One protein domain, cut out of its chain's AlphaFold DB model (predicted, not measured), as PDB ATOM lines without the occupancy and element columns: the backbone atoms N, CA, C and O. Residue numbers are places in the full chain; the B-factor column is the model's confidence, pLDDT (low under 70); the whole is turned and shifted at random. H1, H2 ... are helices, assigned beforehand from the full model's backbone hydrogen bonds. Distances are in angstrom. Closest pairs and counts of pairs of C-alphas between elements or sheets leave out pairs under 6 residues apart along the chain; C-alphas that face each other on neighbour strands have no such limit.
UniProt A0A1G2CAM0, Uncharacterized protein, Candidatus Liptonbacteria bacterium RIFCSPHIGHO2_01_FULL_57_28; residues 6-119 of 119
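This is residues 6 to 119 of the 119 residues of an uncharacterized protein of Candidatus Liptonbacteria bacterium RIFCSPHIGHO2_01_FULL_57_28 (UniProt A0A1G2CAM0). H1, H2 and H6 lie side by side as a three-helix bundle, H3 crosses H2 and H6, and H4 packs at one end with short H5. Residues 67 to 73 stick out. The printed part has 114 residues, 82 of them in six named helices in order H1 to H6, with no named strand; the class is all helix, and the whole is compact, with a radius of gyration of the C-alphas of 13.9 A and spans of 36 by 30 by 22 A.

H1, residues 6 to 20, and H2, residues 25 to 40, form a hairpin at a shallow tilt of 18 degrees; their closest C-alphas, Val 18 and Ala 30, are 5.1 A apart. H3, residues 51 to 67, touches H2 with residues 56 to 63 alone, only just about perpendicular at 71 degrees; closest C-alphas His 32 and Tyr 60, 4.5 A. H4, residues 76 to 89, touches H3; closest C-alphas Gly 62 and Ile 82, 5.0 A. H5, residues 98 to 101, touches H4; closest C-alphas Asp 84 and Leu 99, 6.1 A. H6, residues 103 to 118, touches H1, opposite ways at a shallow tilt of 15 degrees; closest C-alphas Leu 19 and Arg 107, 6.9 A. Every O i to N i+4 pair is within hydrogen-bond range in H1, H2, H4 and H6, and 11 of 13 in H3; H5 is too short.

H1 begins at C-alpha 6 (111.769, 121.642, 73.492); H6 ends at C-alpha 118 (118.728, 122.469, 83.386). H3 is 26.2 A long, H6 22.9 A.

The printed part has no cut and no long link; residues 69 to 71 are under pLDDT 70.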
ATOM      1  N   LYS A   6     111.604 122.868  74.281       86.06
ATOM      2  CA  LYS A   6     111.769 121.642  73.492       86.06
ATOM      3  C   LYS A   6     113.060 120.896  73.851       86.06
ATOM      4  O   LYS A   6     113.008 119.705  74.120       86.06
ATOM      5  N   LYS A   7     114.196 121.600  73.932       84.81
ATOM      6  CA  LYS A   7     115.486 120.993  74.302       84.81
ATOM      7  C   LYS A   7     115.482 120.448  75.728       84.81
ATOM      8  O   LYS A   7     116.007 119.367  75.962       84.81
ATOM      9  N   LYS A   8     114.860 121.164  76.673       85.31
ATOM     10  CA  LYS A   8     114.698 120.670  78.051       85.31
ATOM     11  C   LYS A   8     113.868 119.385  78.092       85.31
ATOM     12  O   LYS A   8     114.240 118.449  78.792       85.31
ATOM     13  N   LEU A   9     112.782 119.326  77.318       88.88
ATOM     14  CA  LEU A   9     111.935 118.138  77.216       88.88
ATOM     15  C   LEU A   9     112.680 116.950  76.592       88.88
ATOM     16  O   LEU A   9     112.581 115.837  77.098       88.88
ATOM     17  N   ASP A  10     113.431 117.178  75.514       90.38
ATOM     18  CA  ASP A  10     114.195 116.122  74.843       90.38
ATOM     19  C   ASP A  10     115.308 115.575  75.754       90.38
ATOM     20  O   ASP A  10     115.432 114.358  75.909       90.38
ATOM     21  N   LEU A  11     116.029 116.458  76.456       90.94
ATOM     22  CA  LEU A  11     117.011 116.078  77.472       90.94
ATOM     23  C   LEU A  11     116.366 115.266  78.610       90.94
ATOM     24  O   LEU A  11     116.895 114.225  79.000       90.94
ATOM     25  N   ALA A  12     115.205 115.702  79.110       93.12
ATOM     26  CA  ALA A  12     114.469 115.006  80.166       93.12
ATOM     27  C   ALA A  12     114.025 113.604  79.741       93.12
ATOM     28  O   ALA A  12     114.187 112.664  80.512       93.12
ATOM     29  N   LYS A  13     113.550 113.427  78.503       94.81
ATOM     30  CA  LYS A  13     113.195 112.101  77.969       94.81
ATOM     31  C   LYS A  13     114.397 111.159  77.938       94.81
ATOM     32  O   LYS A  13     114.272 109.989  78.300       94.81
ATOM     33  N   LYS A  14     115.561 111.653  77.506       94.31
ATOM     34  CA  LYS A  14     116.794 110.852  77.452       94.31
ATOM     35  C   LYS A  14     117.279 110.474  78.850       94.31
ATOM     36  O   LYS A  14     117.588 109.310  79.080       94.31
ATOM     37  N   TYR A  15     117.257 111.412  79.793       95.75
ATOM     38  CA  TYR A  15     117.587 111.131  81.191       95.75
ATOM     39  C   TYR A  15     116.600 110.147  81.842       95.75
ATOM     40  O   TYR A  15     117.009 109.178  82.476       95.75
ATOM     41  N   GLN A  16     115.296 110.326  81.621       95.50
ATOM     42  CA  GLN A  16     114.269 109.418  82.132       95.50
ATOM     43  C   GLN A  16     114.469 107.988  81.618       95.50
ATOM     44  O   GLN A  16     114.312 107.038  82.385       95.50
ATOM     45  N   LYS A  17     114.895 107.824  80.357       95.88
ATOM     46  CA  LYS A  17     115.276 106.515  79.814       95.88
ATOM     47  C   LYS A  17     116.417 105.883  80.623       95.88
ATOM     48  O   LYS A  17     116.326 104.705  80.946       95.88
ATOM     49  N   VAL A  18     117.448 106.643  81.007       95.50
ATOM     50  CA  VAL A  18     118.555 106.141  81.854       95.50
ATOM     51  C   VAL A  18     118.048 105.641  83.212       95.50
ATOM     52  O   VAL A  18     118.492 104.595  83.682       95.50
ATOM     53  N   LEU A  19     117.102 106.354  83.830       95.00
ATOM     54  CA  LEU A  19     116.539 105.968  85.128       95.00
ATOM     55  C   LEU A  19     115.659 104.719  85.055       95.00
ATOM     56  O   LEU A  19     115.734 103.860  85.927       95.00
ATOM     57  N   GLN A  20     114.818 104.631  84.026       94.44
ATOM     58  CA  GLN A  20     113.853 103.542  83.869       94.44
ATOM     59  C   GLN A  20     114.484 102.256  83.337       94.44
ATOM     60  O   GLN A  20     113.900 101.186  83.491       94.44
ATOM     61  N   THR A  21     115.652 102.347  82.693       93.56
ATOM     62  CA  THR A  21     116.311 101.170  82.129       93.56
ATOM     63  C   THR A  21     116.915 100.325  83.256       93.56
ATOM     64  O   THR A  21     117.767 100.826  84.006       93.56
ATOM     65  N   PRO A  22     116.506  99.046  83.388       90.25
ATOM     66  CA  PRO A  22     117.092  98.137  84.363       90.25
ATOM     67  C   PRO A  22     118.595  97.987  84.153       90.25
ATOM     68  O   PRO A  22     119.102  98.163  83.045       90.25
ATOM     69  N   ALA A  23     119.310  97.627  85.216       84.62
ATOM     70  CA  ALA A  23     120.725  97.310  85.114       84.62
ATOM     71  C   ALA A  23     120.924  96.153  84.117       84.62
ATOM     72  O   ALA A  23     120.411  95.056  84.319       84.62
ATOM     73  N   GLY A  24     121.670  96.409  83.045       89.62
ATOM     74  CA  GLY A  24     121.972  95.464  81.969       89.62
ATOM     75  C   GLY A  24     122.744  96.168  80.854       89.62
ATOM     76  O   GLY A  24     123.077  97.345  80.983       89.62
ATOM     77  N   TYR A  25     122.998  95.494  79.732       92.25
ATOM     78  CA  TYR A  25     123.630  96.143  78.574       92.25
ATOM     79  C   TYR A  25     122.816  97.346  78.060       92.25
ATOM     80  O   TYR A  25     123.365  98.406  77.763       92.25
ATOM     81  N   SER A  26     121.485  97.221  78.052       93.50
ATOM     82  CA  SER A  26     120.556  98.284  77.651       93.50
ATOM     83  C   SER A  26     120.712  99.574  78.465       93.50
ATOM     84  O   SER A  26     120.500 100.659  77.924       93.50
ATOM     85  N   PHE A  27     121.127  99.490  79.733       95.12
ATOM     86  CA  PHE A  27     121.413 100.665  80.558       95.12
ATOM     87  C   PHE A  27     122.594 101.474  80.010       95.12
ATOM     88  O   PHE A  27     122.513 102.699  79.924       95.12
ATOM     89  N   PHE A  28     123.660 100.808  79.564       95.06
ATOM     90  CA  PHE A  28     124.805 101.484  78.948       95.06
ATOM     91  C   PHE A  28     124.435 102.097  77.594       95.06
ATOM     92  O   PHE A  28     124.870 103.205  77.291       95.06
ATOM     93  N   VAL A  29     123.543 101.451  76.835       95.31
ATOM     94  CA  VAL A  29     122.954 102.042  75.621       95.31
ATOM     95  C   VAL A  29     122.124 103.290  75.956       95.31
ATOM     96  O   VAL A  29     122.190 104.291  75.246       95.31
ATOM     97  N   ALA A  30     121.374 103.291  77.063       96.75
ATOM     98  CA  ALA A  30     120.645 104.478  77.507       96.75
ATOM     99  C   ALA A  30     121.592 105.627  77.910       96.75
ATOM    100  O   ALA A  30     121.316 106.781  77.576       96.75
ATOM    101  N   ILE A  31     122.717 105.326  78.576       96.31
ATOM    102  CA  ILE A  31     123.772 106.316  78.860       96.31
ATOM    103  C   ILE A  31     124.331 106.881  77.555       96.31
ATOM    104  O   ILE A  31     124.445 108.098  77.424       96.31
ATOM    105  N   HIS A  32     124.649 106.018  76.591       95.81
ATOM    106  CA  HIS A  32     125.139 106.429  75.281       95.81
ATOM    107  C   HIS A  32     124.174 107.395  74.588       95.81
ATOM    108  O   HIS A  32     124.587 108.474  74.175       95.81
ATOM    109  N   ASP A  33     122.879 107.072  74.541       94.88
ATOM    110  CA  ASP A  33     121.861 107.950  73.954       94.88
ATOM    111  C   ASP A  33     121.777 109.317  74.654       94.88
ATOM    112  O   ASP A  33     121.525 110.340  74.010       94.88
ATOM    113  N   PHE A  34     121.931 109.335  75.980       95.75
ATOM    114  CA  PHE A  34     121.901 110.555  76.783       95.75
ATOM    115  C   PHE A  34     123.131 111.432  76.527       95.75
ATOM    116  O   PHE A  34     122.986 112.618  76.232       95.75
ATOM    117  N   VAL A  35     124.327 110.842  76.572       95.19
ATOM    118  CA  VAL A  35     125.594 111.530  76.289       95.19
ATOM    119  C   VAL A  35     125.629 112.015  74.843       95.19
ATOM    120  O   VAL A  35     125.909 113.184  74.605       95.19
ATOM    121  N   GLY A  36     125.252 111.173  73.880       93.75
ATOM    122  CA  GLY A  36     125.191 111.546  72.468       93.75
ATOM    123  C   GLY A  36     124.272 112.747  72.221       93.75
ATOM    124  O   GLY A  36     124.622 113.648  71.460       93.75
ATOM    125  N   HIS A  37     123.138 112.838  72.924       92.62
ATOM    126  CA  HIS A  37     122.266 114.014  72.842       92.62
ATOM    127  C   HIS A  37     122.948 115.301  73.344       92.62
ATOM    128  O   HIS A  37     122.767 116.363  72.745       92.62
ATOM    129  N   ILE A  38     123.747 115.208  74.409       91.31
ATOM    130  CA  ILE A  38     124.524 116.332  74.953       91.31
ATOM    131  C   ILE A  38     125.637 116.746  73.982       91.31
ATOM    132  O   ILE A  38     125.805 117.936  73.726       91.31
ATOM    133  N   GLU A  39     126.378 115.784  73.423       89.81
ATOM    134  CA  GLU A  39     127.519 116.057  72.540       89.81
ATOM    135  C   GLU A  39     127.095 116.648  71.187       89.81
ATOM    136  O   GLU A  39     127.743 117.569  70.685       89.81
ATOM    137  N   VAL A  40     125.986 116.167  70.611       87.88
ATOM    138  CA  VAL A  40     125.466 116.667  69.327       87.88
ATOM    139  C   VAL A  40     124.827 118.053  69.477       87.88
ATOM    140  O   VAL A  40     124.871 118.871  68.549       87.88
ATOM    141  N   ASP A  41     124.254 118.377  70.641       85.94
ATOM    142  CA  ASP A  41     123.697 119.704  70.879       85.94
ATOM    143  C   ASP A  41     124.799 120.717  71.227       85.94
ATOM    144  O   ASP A  41     125.308 120.778  72.344       85.94
ATOM    145  N   ARG A  42     125.105 121.602  70.270       79.81
ATOM    146  CA  ARG A  42     126.095 122.688  70.419       79.81
ATOM    147  C   ARG A  42     125.899 123.580  71.649       79.81
ATOM    148  O   ARG A  42     126.851 124.236  72.061       79.81
ATOM    149  N   ILE A  43     124.680 123.709  72.175       79.06
ATOM    150  CA  ILE A  43     124.414 124.531  73.362       79.06
ATOM    151  C   ILE A  43     124.742 123.737  74.623       79.06
ATOM    152  O   ILE A  43     125.351 124.297  75.527       79.06
ATOM    153  N   LEU A  44     124.358 122.457  74.678       80.19
ATOM    154  CA  LEU A  44     124.623 121.584  75.825       80.19
ATOM    155  C   LEU A  44     126.118 121.278  75.960       80.19
ATOM    156  O   LEU A  44     126.665 121.424  77.048       80.19
ATOM    157  N   SER A  45     126.796 120.959  74.856       79.50
ATOM    158  CA  SER A  45     128.225 120.613  74.858       79.50
ATOM    159  C   SER A  45     129.152 121.763  75.258       79.50
ATOM    160  O   SER A  45     130.277 121.530  75.694       79.50
ATOM    161  N   ARG A  46     128.690 123.015  75.144       80.56
ATOM    162  CA  ARG A  46     129.428 124.215  75.579       80.56
ATOM    163  C   ARG A  46     129.238 124.551  77.057       80.56
ATOM    164  O   ARG A  46     129.871 125.490  77.540       80.56
ATOM    165  N   GLN A  47     128.347 123.859  77.764       81.19
ATOM    166  CA  GLN A  47     128.147 124.098  79.189       81.19
ATOM    167  C   GLN A  47     129.287 123.491  80.007       81.19
ATOM    168  O   GLN A  47     129.865 122.467  79.649       81.19
ATOM    169  N   SER A  48     129.596 124.128  81.137       82.88
ATOM    170  CA  SER A  48     130.562 123.592  82.093       82.88
ATOM    171  C   SER A  48     129.942 122.404  82.829       82.88
ATOM    172  O   SER A  48     129.113 122.574  83.728       82.88
ATOM    173  N   LEU A  49     130.316 121.203  82.390       85.88
ATOM    174  CA  LEU A  49     129.885 119.937  82.973       85.88
ATOM    175  C   LEU A  49     130.834 119.497  84.099       85.88
ATOM    176  O   LEU A  49     132.018 119.843  84.079       85.88
ATOM    177  N   PRO A  50     130.350 118.716  85.083       85.56
ATOM    178  CA  PRO A  50     131.202 118.165  86.133       85.56
ATOM    179  C   PRO A  50     132.372 117.366  85.547       85.56
ATOM    180  O   PRO A  50     132.178 116.605  84.605       85.56
ATOM    181  N   ALA A  51     133.566 117.445  86.144       85.31
ATOM    182  CA  ALA A  51     134.741 116.693  85.674       85.31
ATOM    183  C   ALA A  51     134.475 115.177  85.568       85.31
ATOM    184  O   ALA A  51     134.948 114.503  84.653       85.31
ATOM    185  N   LYS A  52     133.639 114.651  86.471       88.00
ATOM    186  CA  LYS A  52     133.218 113.247  86.481       88.00
ATOM    187  C   LYS A  52     132.429 112.838  85.231       88.00
ATOM    188  O   LYS A  52     132.411 111.650  84.935       88.00
ATOM    189  N   TYR A  53     131.866 113.777  84.458       91.06
ATOM    190  CA  TYR A  53     131.195 113.515  83.173       91.06
ATOM    191  C   TYR A  53     132.059 112.701  82.198       91.06
ATOM    192  O   TYR A  53     131.524 111.931  81.402       91.06
ATOM    193  N   GLY A  54     133.391 112.786  82.318       90.50
ATOM    194  CA  GLY A  54     134.321 111.919  81.594       90.50
ATOM    195  C   GLY A  54     134.002 110.421  81.716       90.50
ATOM    196  O   GLY A  54     134.194 109.686  80.754       90.50
ATOM    197  N   GLN A  55     133.425 109.970  82.834       92.19
ATOM    198  CA  GLN A  55     133.019 108.574  83.034       92.19
ATOM    199  C   GLN A  55     131.810 108.181  82.169       92.19
ATOM    200  O   GLN A  55     131.777 107.083  81.621       92.19
ATOM    201  N   LEU A  56     130.832 109.080  81.983       94.44
ATOM    202  CA  LEU A  56     129.728 108.846  81.042       94.44
ATOM    203  C   LEU A  56     130.235 108.886  79.594       94.44
ATOM    204  O   LEU A  56     129.818 108.079  78.765       94.44
ATOM    205  N   LYS A  57     131.188 109.782  79.302       93.44
ATOM    206  CA  LYS A  57     131.852 109.847  77.994       93.44
ATOM    207  C   LYS A  57     132.631 108.584  77.654       93.44
ATOM    208  O   LYS A  57     132.633 108.200  76.493       93.44
ATOM    209  N   GLN A  58     133.257 107.934  78.634       93.25
ATOM    210  CA  GLN A  58     133.926 106.650  78.420       93.25
ATOM    211  C   GLN A  58     132.940 105.577  77.949       93.25
ATOM    212  O   GLN A  58     133.241 104.875  76.992       93.25
ATOM    213  N   VAL A  59     131.741 105.500  78.540       93.69
ATOM    214  CA  VAL A  59     130.681 104.579  78.077       93.69
ATOM    215  C   VAL A  59     130.246 104.906  76.651       93.69
ATOM    216  O   VAL A  59     130.137 104.007  75.823       93.69
ATOM    217  N   TYR A  60     130.017 106.189  76.359       94.31
ATOM    218  CA  TYR A  60     129.648 106.644  75.020       94.31
ATOM    219  C   TYR A  60     130.706 106.259  73.975       94.31
ATOM    220  O   TYR A  60     130.383 105.610  72.989       94.31
ATOM    221  N   GLN A  61     131.975 106.583  74.232       91.56
ATOM    222  CA  GLN A  61     133.085 106.260  73.330       91.56
ATOM    223  C   GLN A  61     133.284 104.751  73.188       91.56
ATOM    224  O   GLN A  61     133.431 104.268  72.076       91.56
ATOM    225  N   GLY A  62     133.226 103.999  74.290       91.81
ATOM    226  CA  GLY A  62     133.363 102.546  74.252       91.81
ATOM    227  C   GLY A  62     132.273 101.872  73.418       91.81
ATOM    228  O   GLY A  62     132.562 100.909  72.716       91.81
ATOM    229  N   LEU A  63     131.038 102.387  73.442       91.62
ATOM    230  CA  LEU A  63     129.969 101.875  72.586       91.62
ATOM    231  C   LEU A  63     130.177 102.255  71.113       91.62
ATOM    232  O   LEU A  63     130.080 101.377  70.261       91.62
ATOM    233  N   GLU A  64     130.541 103.499  70.802       90.50
ATOM    234  CA  GLU A  64     130.902 103.903  69.428       90.50
ATOM    235  C   GLU A  64     132.032 103.023  68.855       90.50
ATOM    236  O   GLU A  64     131.916 102.481  67.753       90.50
ATOM    237  N   ASP A  65     133.073 102.774  69.652       87.56
ATOM    238  CA  ASP A  65     134.227 101.956  69.272       87.56
ATOM    239  C   ASP A  65     133.880 100.452  69.158       87.56
ATOM    240  O   ASP A  65     134.528  99.724  68.408       87.56
ATOM    241  N   THR A  66     132.839  99.948  69.845       82.69
ATOM    242  CA  THR A  66     132.350  98.570  69.601       82.69
ATOM    243  C   THR A  66     131.667  98.408  68.244       82.69
ATOM    244  O   THR A  66     131.721  97.323  67.661       82.69
ATOM    245  N   TYR A  67     131.023  99.462  67.732       75.12
ATOM    246  CA  TYR A  67     130.324  99.426  66.445       75.12
ATOM    247  C   TYR A  67     131.261  99.703  65.268       75.12
ATOM    248  O   TYR A  67     131.091  99.130  64.189       75.12
ATOM    249  N   ILE A  68     132.273 100.543  65.476       74.12
ATOM    250  CA  ILE A  68     133.291 100.858  64.481       74.12
ATOM    251  C   ILE A  68     134.482  99.938  64.737       74.12
ATOM    252  O   ILE A  68     135.309 100.219  65.596       74.12
ATOM    253  N   ARG A  69     134.595  98.831  63.988       63.59
ATOM    254  CA  ARG A  69     135.818  98.009  63.993       63.59
ATOM    255  C   ARG A  69     136.997  98.888  63.576       63.59
ATOM    256  O   ARG A  69     137.182  99.157  62.394       63.59
ATOM    257  N   THR A  70     137.737  99.370  64.560       65.25
ATOM    258  CA  THR A  70     138.886 100.248  64.382       65.25
ATOM    259  C   THR A  70     140.150  99.473  64.724       65.25
ATOM    260  O   THR A  70     140.241  98.876  65.793       65.25
ATOM    261  N   ASP A  71     141.119  99.481  63.809       69.00
ATOM    262  CA  ASP A  71     142.460  98.918  64.029       69.00
ATOM    263  C   ASP A  71     143.398  99.930  64.721       69.00
ATOM    264  O   ASP A  71     144.598  99.693  64.859       69.00
ATOM    265  N   ALA A  72     142.875 101.092  65.132       74.00
ATOM    266  CA  ALA A  72     143.647 102.111  65.830       74.00
ATOM    267  C   ALA A  72     143.910 101.715  67.291       74.00
ATOM    268  O   ALA A  72     143.055 101.128  67.950       74.00
ATOM    269  N   ASP A  73     145.069 102.107  67.827       79.50
ATOM    270  CA  ASP A  73     145.327 102.017  69.265       79.50
ATOM    271  C   ASP A  73     144.409 102.998  70.014       79.50
ATOM    272  O   ASP A  73     144.539 104.220  69.906       79.50
ATOM    273  N   LEU A  74     143.445 102.447  70.754       80.75
ATOM    274  CA  LEU A  74     142.452 103.204  71.519       80.75
ATOM    275  C   LEU A  74     142.960 103.609  72.908       80.75
ATOM    276  O   LEU A  74     142.289 104.369  73.612       80.75
ATOM    277  N   GLY A  75     144.132 103.112  73.313       85.69
ATOM    278  CA  GLY A  75     144.646 103.223  74.668       85.69
ATOM    279  C   GLY A  75     143.955 102.275  75.655       85.69
ATOM    280  O   GLY A  75     142.849 101.772  75.434       85.69
ATOM    281  N   HIS A  76     144.625 102.043  76.787       86.81
ATOM    282  CA  HIS A  76     144.227 101.038  77.778       86.81
ATOM    283  C   HIS A  76     142.796 101.239  78.306       86.81
ATOM    284  O   HIS A  76     141.999 100.305  78.289       86.81
ATOM    285  N   ASP A  77     142.433 102.456  78.715       85.19
ATOM    286  CA  ASP A  77     141.140 102.719  79.364       85.19
ATOM    287  C   ASP A  77     139.937 102.491  78.435       85.19
ATOM    288  O   ASP A  77     138.915 101.935  78.853       85.19
ATOM    289  N   ARG A  78     140.045 102.898  77.162       87.44
ATOM    290  CA  ARG A  78     138.985 102.657  76.170       87.44
ATOM    291  C   ARG A  78     138.873 101.179  75.839       87.44
ATOM    292  O   ARG A  78     137.766 100.648  75.839       87.44
ATOM    293  N   TYR A  79     140.005 100.507  75.637       88.62
ATOM    294  CA  TYR A  79     140.031  99.071  75.386       88.62
ATOM    295  C   TYR A  79     139.382  98.275  76.528       88.62
ATOM    296  O   TYR A  79     138.530  97.421  76.282       88.62
ATOM    297  N   MET A  80     139.708  98.601  77.781       90.94
ATOM    298  CA  MET A  80     139.094  97.965  78.951       90.94
ATOM    299  C   MET A  80     137.586  98.225  79.020       90.94
ATOM    300  O   MET A  80     136.814  97.306  79.282       90.94
ATOM    301  N   THR A  81     137.146  99.449  78.711       92.31
ATOM    302  CA  THR A  81     135.715  99.787  78.661       92.31
ATOM    303  C   THR A  81     134.976  98.956  77.605       92.31
ATOM    304  O   THR A  81     133.898  98.434  77.878       92.31
ATOM    305  N   ILE A  82     135.566  98.776  76.419       92.62
ATOM    306  CA  ILE A  82     135.023  97.931  75.343       92.62
ATOM    307  C   ILE A  82     134.918  96.472  75.790       92.62
ATOM    308  O   ILE A  82     133.883  95.833  75.587       92.62
ATOM    309  N   GLN A  83     135.969  95.930  76.415       91.44
ATOM    310  CA  GLN A  83     135.943  94.562  76.934       91.44
ATOM    311  C   GLN A  83     134.830  94.368  77.965       91.44
ATOM    312  O   GLN A  83     134.075  93.397  77.881       91.44
ATOM    313  N   ASP A  84     134.695  95.306  78.899       93.56
ATOM    314  CA  ASP A  84     133.653  95.266  79.916       93.56
ATOM    315  C   ASP A  84     132.249  95.330  79.298       93.56
ATOM    316  O   ASP A  84     131.386  94.531  79.667       93.56
ATOM    317  N   LEU A  85     132.021  96.222  78.327       93.62
ATOM    318  CA  LEU A  85     130.753  96.328  77.596       93.62
ATOM    319  C   LEU A  85     130.413  95.031  76.853       93.62
ATOM    320  O   LEU A  85     129.279  94.561  76.937       93.62
ATOM    321  N   ASN A  86     131.392  94.417  76.184       91.88
ATOM    322  CA  ASN A  86     131.217  93.147  75.475       91.88
ATOM    323  C   ASN A  86     130.878  91.990  76.425       91.88
ATOM    324  O   ASN A  86     130.075  91.122  76.083       91.88
ATOM    325  N   ARG A  87     131.474  91.962  77.624       92.50
ATOM    326  CA  ARG A  87     131.143  90.977  78.667       92.50
ATOM    327  C   ARG A  87     129.714  91.167  79.171       92.50
ATOM    328  O   ARG A  87     128.954  90.206  79.199       92.50
ATOM    329  N   ILE A  88     129.321  92.408  79.459       92.62
ATOM    330  CA  ILE A  88     127.949  92.749  79.869       92.62
ATOM    331  C   ILE A  88     126.936  92.375  78.776       92.62
ATOM    332  O   ILE A  88     125.862  91.867  79.087       92.62
ATOM    333  N   GLN A  89     127.270  92.594  77.498       92.06
ATOM    334  CA  GLN A  89     126.421  92.206  76.366       92.06
ATOM    335  C   GLN A  89     126.197  90.689  76.297       92.06
ATOM    336  O   GLN A  89     125.129  90.247  75.884       92.06
ATOM    337  N   LYS A  90     127.187  89.901  76.726       90.88
ATOM    338  CA  LYS A  90     127.124  88.436  76.843       90.88
ATOM    339  C   LYS A  90     126.590  87.963  78.201       90.88
ATOM    340  O   LYS A  90     126.847  86.830  78.590       90.88
ATOM    341  N   GLU A  91     125.886  88.838  78.920       85.00
ATOM    342  CA  GLU A  91     125.252  88.568  80.217       85.00
ATOM    343  C   GLU A  91     126.224  88.244  81.369       85.00
ATOM    344  O   GLU A  91     125.796  87.831  82.445       85.00
ATOM    345  N   ASP A  92     127.525  88.522  81.218       83.19
ATOM    346  CA  ASP A  92     128.478  88.522  82.337       83.19
ATOM    347  C   ASP A  92     128.364  89.839  83.122       83.19
ATOM    348  O   ASP A  92     129.193  90.750  83.039       83.19
ATOM    349  N   ILE A  93     127.267  89.933  83.871       82.00
ATOM    350  CA  ILE A  93     126.896  91.054  84.738       82.00
ATOM    351  C   ILE A  93     127.330  90.799  86.187       82.00
ATOM    352  O   ILE A  93     126.535  90.831  87.126       82.00
ATOM    353  N   SER A  94     128.616  90.507  86.371       82.31
ATOM    354  CA  SER A  94     129.205  90.227  87.681       82.31
ATOM    355  C   SER A  94     129.977  91.426  88.234       82.31
ATOM    356  O   SER A  94     130.484  92.266  87.492       82.31
ATOM    357  N   ASP A  95     130.150  91.490  89.556       80.56
ATOM    358  CA  ASP A  95     130.987  92.520  90.194       80.56
ATOM    359  C   ASP A  95     132.489  92.377  89.862       80.56
ATOM    360  O   ASP A  95     133.290  93.243  90.219       80.56
ATOM    361  N   SER A  96     132.868  91.310  89.143       86.50
ATOM    362  CA  SER A  96     134.194  91.150  88.536       86.50
ATOM    363  C   SER A  96     134.408  92.045  87.308       86.50
ATOM    364  O   SER A  96     135.546  92.213  86.874       86.50
ATOM    365  N   ASN A  97     133.335  92.613  86.750       89.44
ATOM    366  CA  ASN A  97     133.366  93.589  85.668       89.44
ATOM    367  C   ASN A  97     133.399  95.016  86.268       89.44
ATOM    368  O   ASN A  97     132.409  95.461  86.870       89.44
ATOM    369  N   PRO A  98     134.525  95.749  86.156       90.31
ATOM    370  CA  PRO A  98     134.679  97.068  86.764       90.31
ATOM    371  C   PRO A  98     133.637  98.092  86.311       90.31
ATOM    372  O   PRO A  98     133.182  98.897  87.133       90.31
ATOM    373  N   LEU A  99     133.249  98.080  85.034       92.00
ATOM    374  CA  LEU A  99     132.215  98.973  84.518       92.00
ATOM    375  C   LEU A  99     130.837  98.646  85.107       92.00
ATOM    376  O   LEU A  99     130.123  99.547  85.554       92.00
ATOM    377  N   TRP A 100     130.485  97.359  85.178       93.44
ATOM    378  CA  TRP A 100     129.234  96.899  85.782       93.44
ATOM    379  C   TRP A 100     129.107  97.314  87.249       93.44
ATOM    380  O   TRP A 100     128.058  97.803  87.687       93.44
ATOM    381  N   LYS A 101     130.197  97.180  88.010       92.62
ATOM    382  CA  LYS A 101     130.263  97.588  89.419       92.62
ATOM    383  C   LYS A 101     129.953  99.078  89.610       92.62
ATOM    384  O   LYS A 101     129.414  99.473  90.641       92.62
ATOM    385  N   LYS A 102     130.254  99.916  88.612       92.56
ATOM    386  CA  LYS A 102     130.024 101.370  88.637       92.56
ATOM    387  C   LYS A 102     128.636 101.793  88.140       92.56
ATOM    388  O   LYS A 102     128.356 102.987  88.143       92.56
ATOM    389  N   ARG A 103     127.744 100.879  87.742       93.88
ATOM    390  CA  ARG A 103     126.436 101.220  87.136       93.88
ATOM    391  C   ARG A 103     125.599 102.222  87.947       93.88
ATOM    392  O   ARG A 103     125.079 103.178  87.379       93.88
ATOM    393  N   GLU A 104     125.523 102.064  89.268       93.75
ATOM    394  CA  GLU A 104     124.744 102.971  90.128       93.75
ATOM    395  C   GLU A 104     125.416 104.342  90.269       93.75
ATOM    396  O   GLU A 104     124.742 105.372  90.260       93.75
ATOM    397  N   LEU A 105     126.753 104.376  90.296       94.44
ATOM    398  CA  LEU A 105     127.513 105.626  90.244       94.44
ATOM    399  C   LEU A 105     127.244 106.369  88.929       94.44
ATOM    400  O   LEU A 105     127.007 107.574  88.947       94.44
ATOM    401  N   LEU A 106     127.239 105.657  87.798       95.31
ATOM    402  CA  LEU A 106     126.936 106.238  86.488       95.31
ATOM    403  C   LEU A 106     125.495 106.767  86.431       95.31
ATOM    404  O   LEU A 106     125.265 107.847  85.886       95.31
ATOM    405  N   ARG A 107     124.530 106.062  87.040       95.31
ATOM    406  CA  ARG A 107     123.136 106.525  87.143       95.31
ATOM    407  C   ARG A 107     123.026 107.817  87.958       95.31
ATOM    408  O   ARG A 107     122.378 108.759  87.506       95.31
ATOM    409  N   SER A 108     123.694 107.885  89.110       95.19
ATOM    410  CA  SER A 108     123.752 109.100  89.939       95.19
ATOM    411  C   SER A 108     124.388 110.266  89.181       95.19
ATOM    412  O   SER A 108     123.836 111.363  89.133       95.19
ATOM    413  N   LEU A 109     125.512 110.013  88.509       95.44
ATOM    414  CA  LEU A 109     126.230 111.018  87.732       95.44
ATOM    415  C   LEU A 109     125.397 111.563  86.561       95.44
ATOM    416  O   LEU A 109     125.462 112.754  86.267       95.44
ATOM    417  N   ALA A 110     124.591 110.723  85.903       95.12
ATOM    418  CA  ALA A 110     123.656 111.187  84.879       95.12
ATOM    419  C   ALA A 110     122.637 112.189  85.453       95.12
ATOM    420  O   ALA A 110     122.293 113.154  84.772       95.12
ATOM    421  N   GLY A 111     122.208 111.995  86.707       94.94
ATOM    422  CA  GLY A 111     121.358 112.940  87.438       94.94
ATOM    423  C   GLY A 111     122.049 114.275  87.694       94.94
ATOM    424  O   GLY A 111     121.517 115.314  87.317       94.94
ATOM    425  N   GLU A 112     123.274 114.249  88.222       94.12
ATOM    426  CA  GLU A 112     124.068 115.468  88.458       94.12
ATOM    427  C   GLU A 112     124.266 116.283  87.165       94.12
ATOM    428  O   GLU A 112     124.121 117.507  87.143       94.12
ATOM    429  N   VAL A 113     124.584 115.601  86.060       93.62
ATOM    430  CA  VAL A 113     124.753 116.225  84.738       93.62
ATOM    431  C   VAL A 113     123.438 116.817  84.239       93.62
ATOM    432  O   VAL A 113     123.419 117.939  83.734       93.62
ATOM    433  N   PHE A 114     122.338 116.083  84.387       93.94
ATOM    434  CA  PHE A 114     121.016 116.540  83.986       93.94
ATOM    435  C   PHE A 114     120.591 117.804  84.738       93.94
ATOM    436  O   PHE A 114     120.221 118.791  84.100       93.94
ATOM    437  N   GLU A 115     120.698 117.807  86.068       91.69
ATOM    438  CA  GLU A 115     120.386 118.969  86.907       91.69
ATOM    439  C   GLU A 115     121.228 120.181  86.506       91.69
ATOM    440  O   GLU A 115     120.703 121.284  86.333       91.69
ATOM    441  N   LYS A 116     122.528 119.967  86.265       90.12
ATOM    442  CA  LYS A 116     123.439 121.033  85.849       90.12
ATOM    443  C   LYS A 116     123.051 121.655  84.511       90.12
ATOM    444  O   LYS A 116     123.152 122.868  84.367       90.12
ATOM    445  N   LEU A 117     122.620 120.841  83.550       87.38
ATOM    446  CA  LEU A 117     122.214 121.303  82.221       87.38
ATOM    447  C   LEU A 117     120.853 122.014  82.223       87.38
ATOM    448  O   LEU A 117     120.548 122.741  81.275       87.38
ATOM    449  N   GLN A 118     120.020 121.794  83.245       83.19
ATOM    450  CA  GLN A 118     118.728 122.469  83.386       83.19
ATOM    451  C   GLN A 118     118.801 123.860  84.024       83.19
ATOM    452  O   GLN A 118     117.887 124.662  83.754       83.19
ATOM    453  N   ALA A 119     119.826 124.095  84.850       74.38
ATOM    454  CA  ALA A 119     120.096 125.341  85.568       74.38
ATOM    455  C   ALA A 119     120.364 126.520  84.613       74.38
ATOM    456  O   ALA A 119     119.777 127.603  84.844       74.38
TER     457      ALA A 119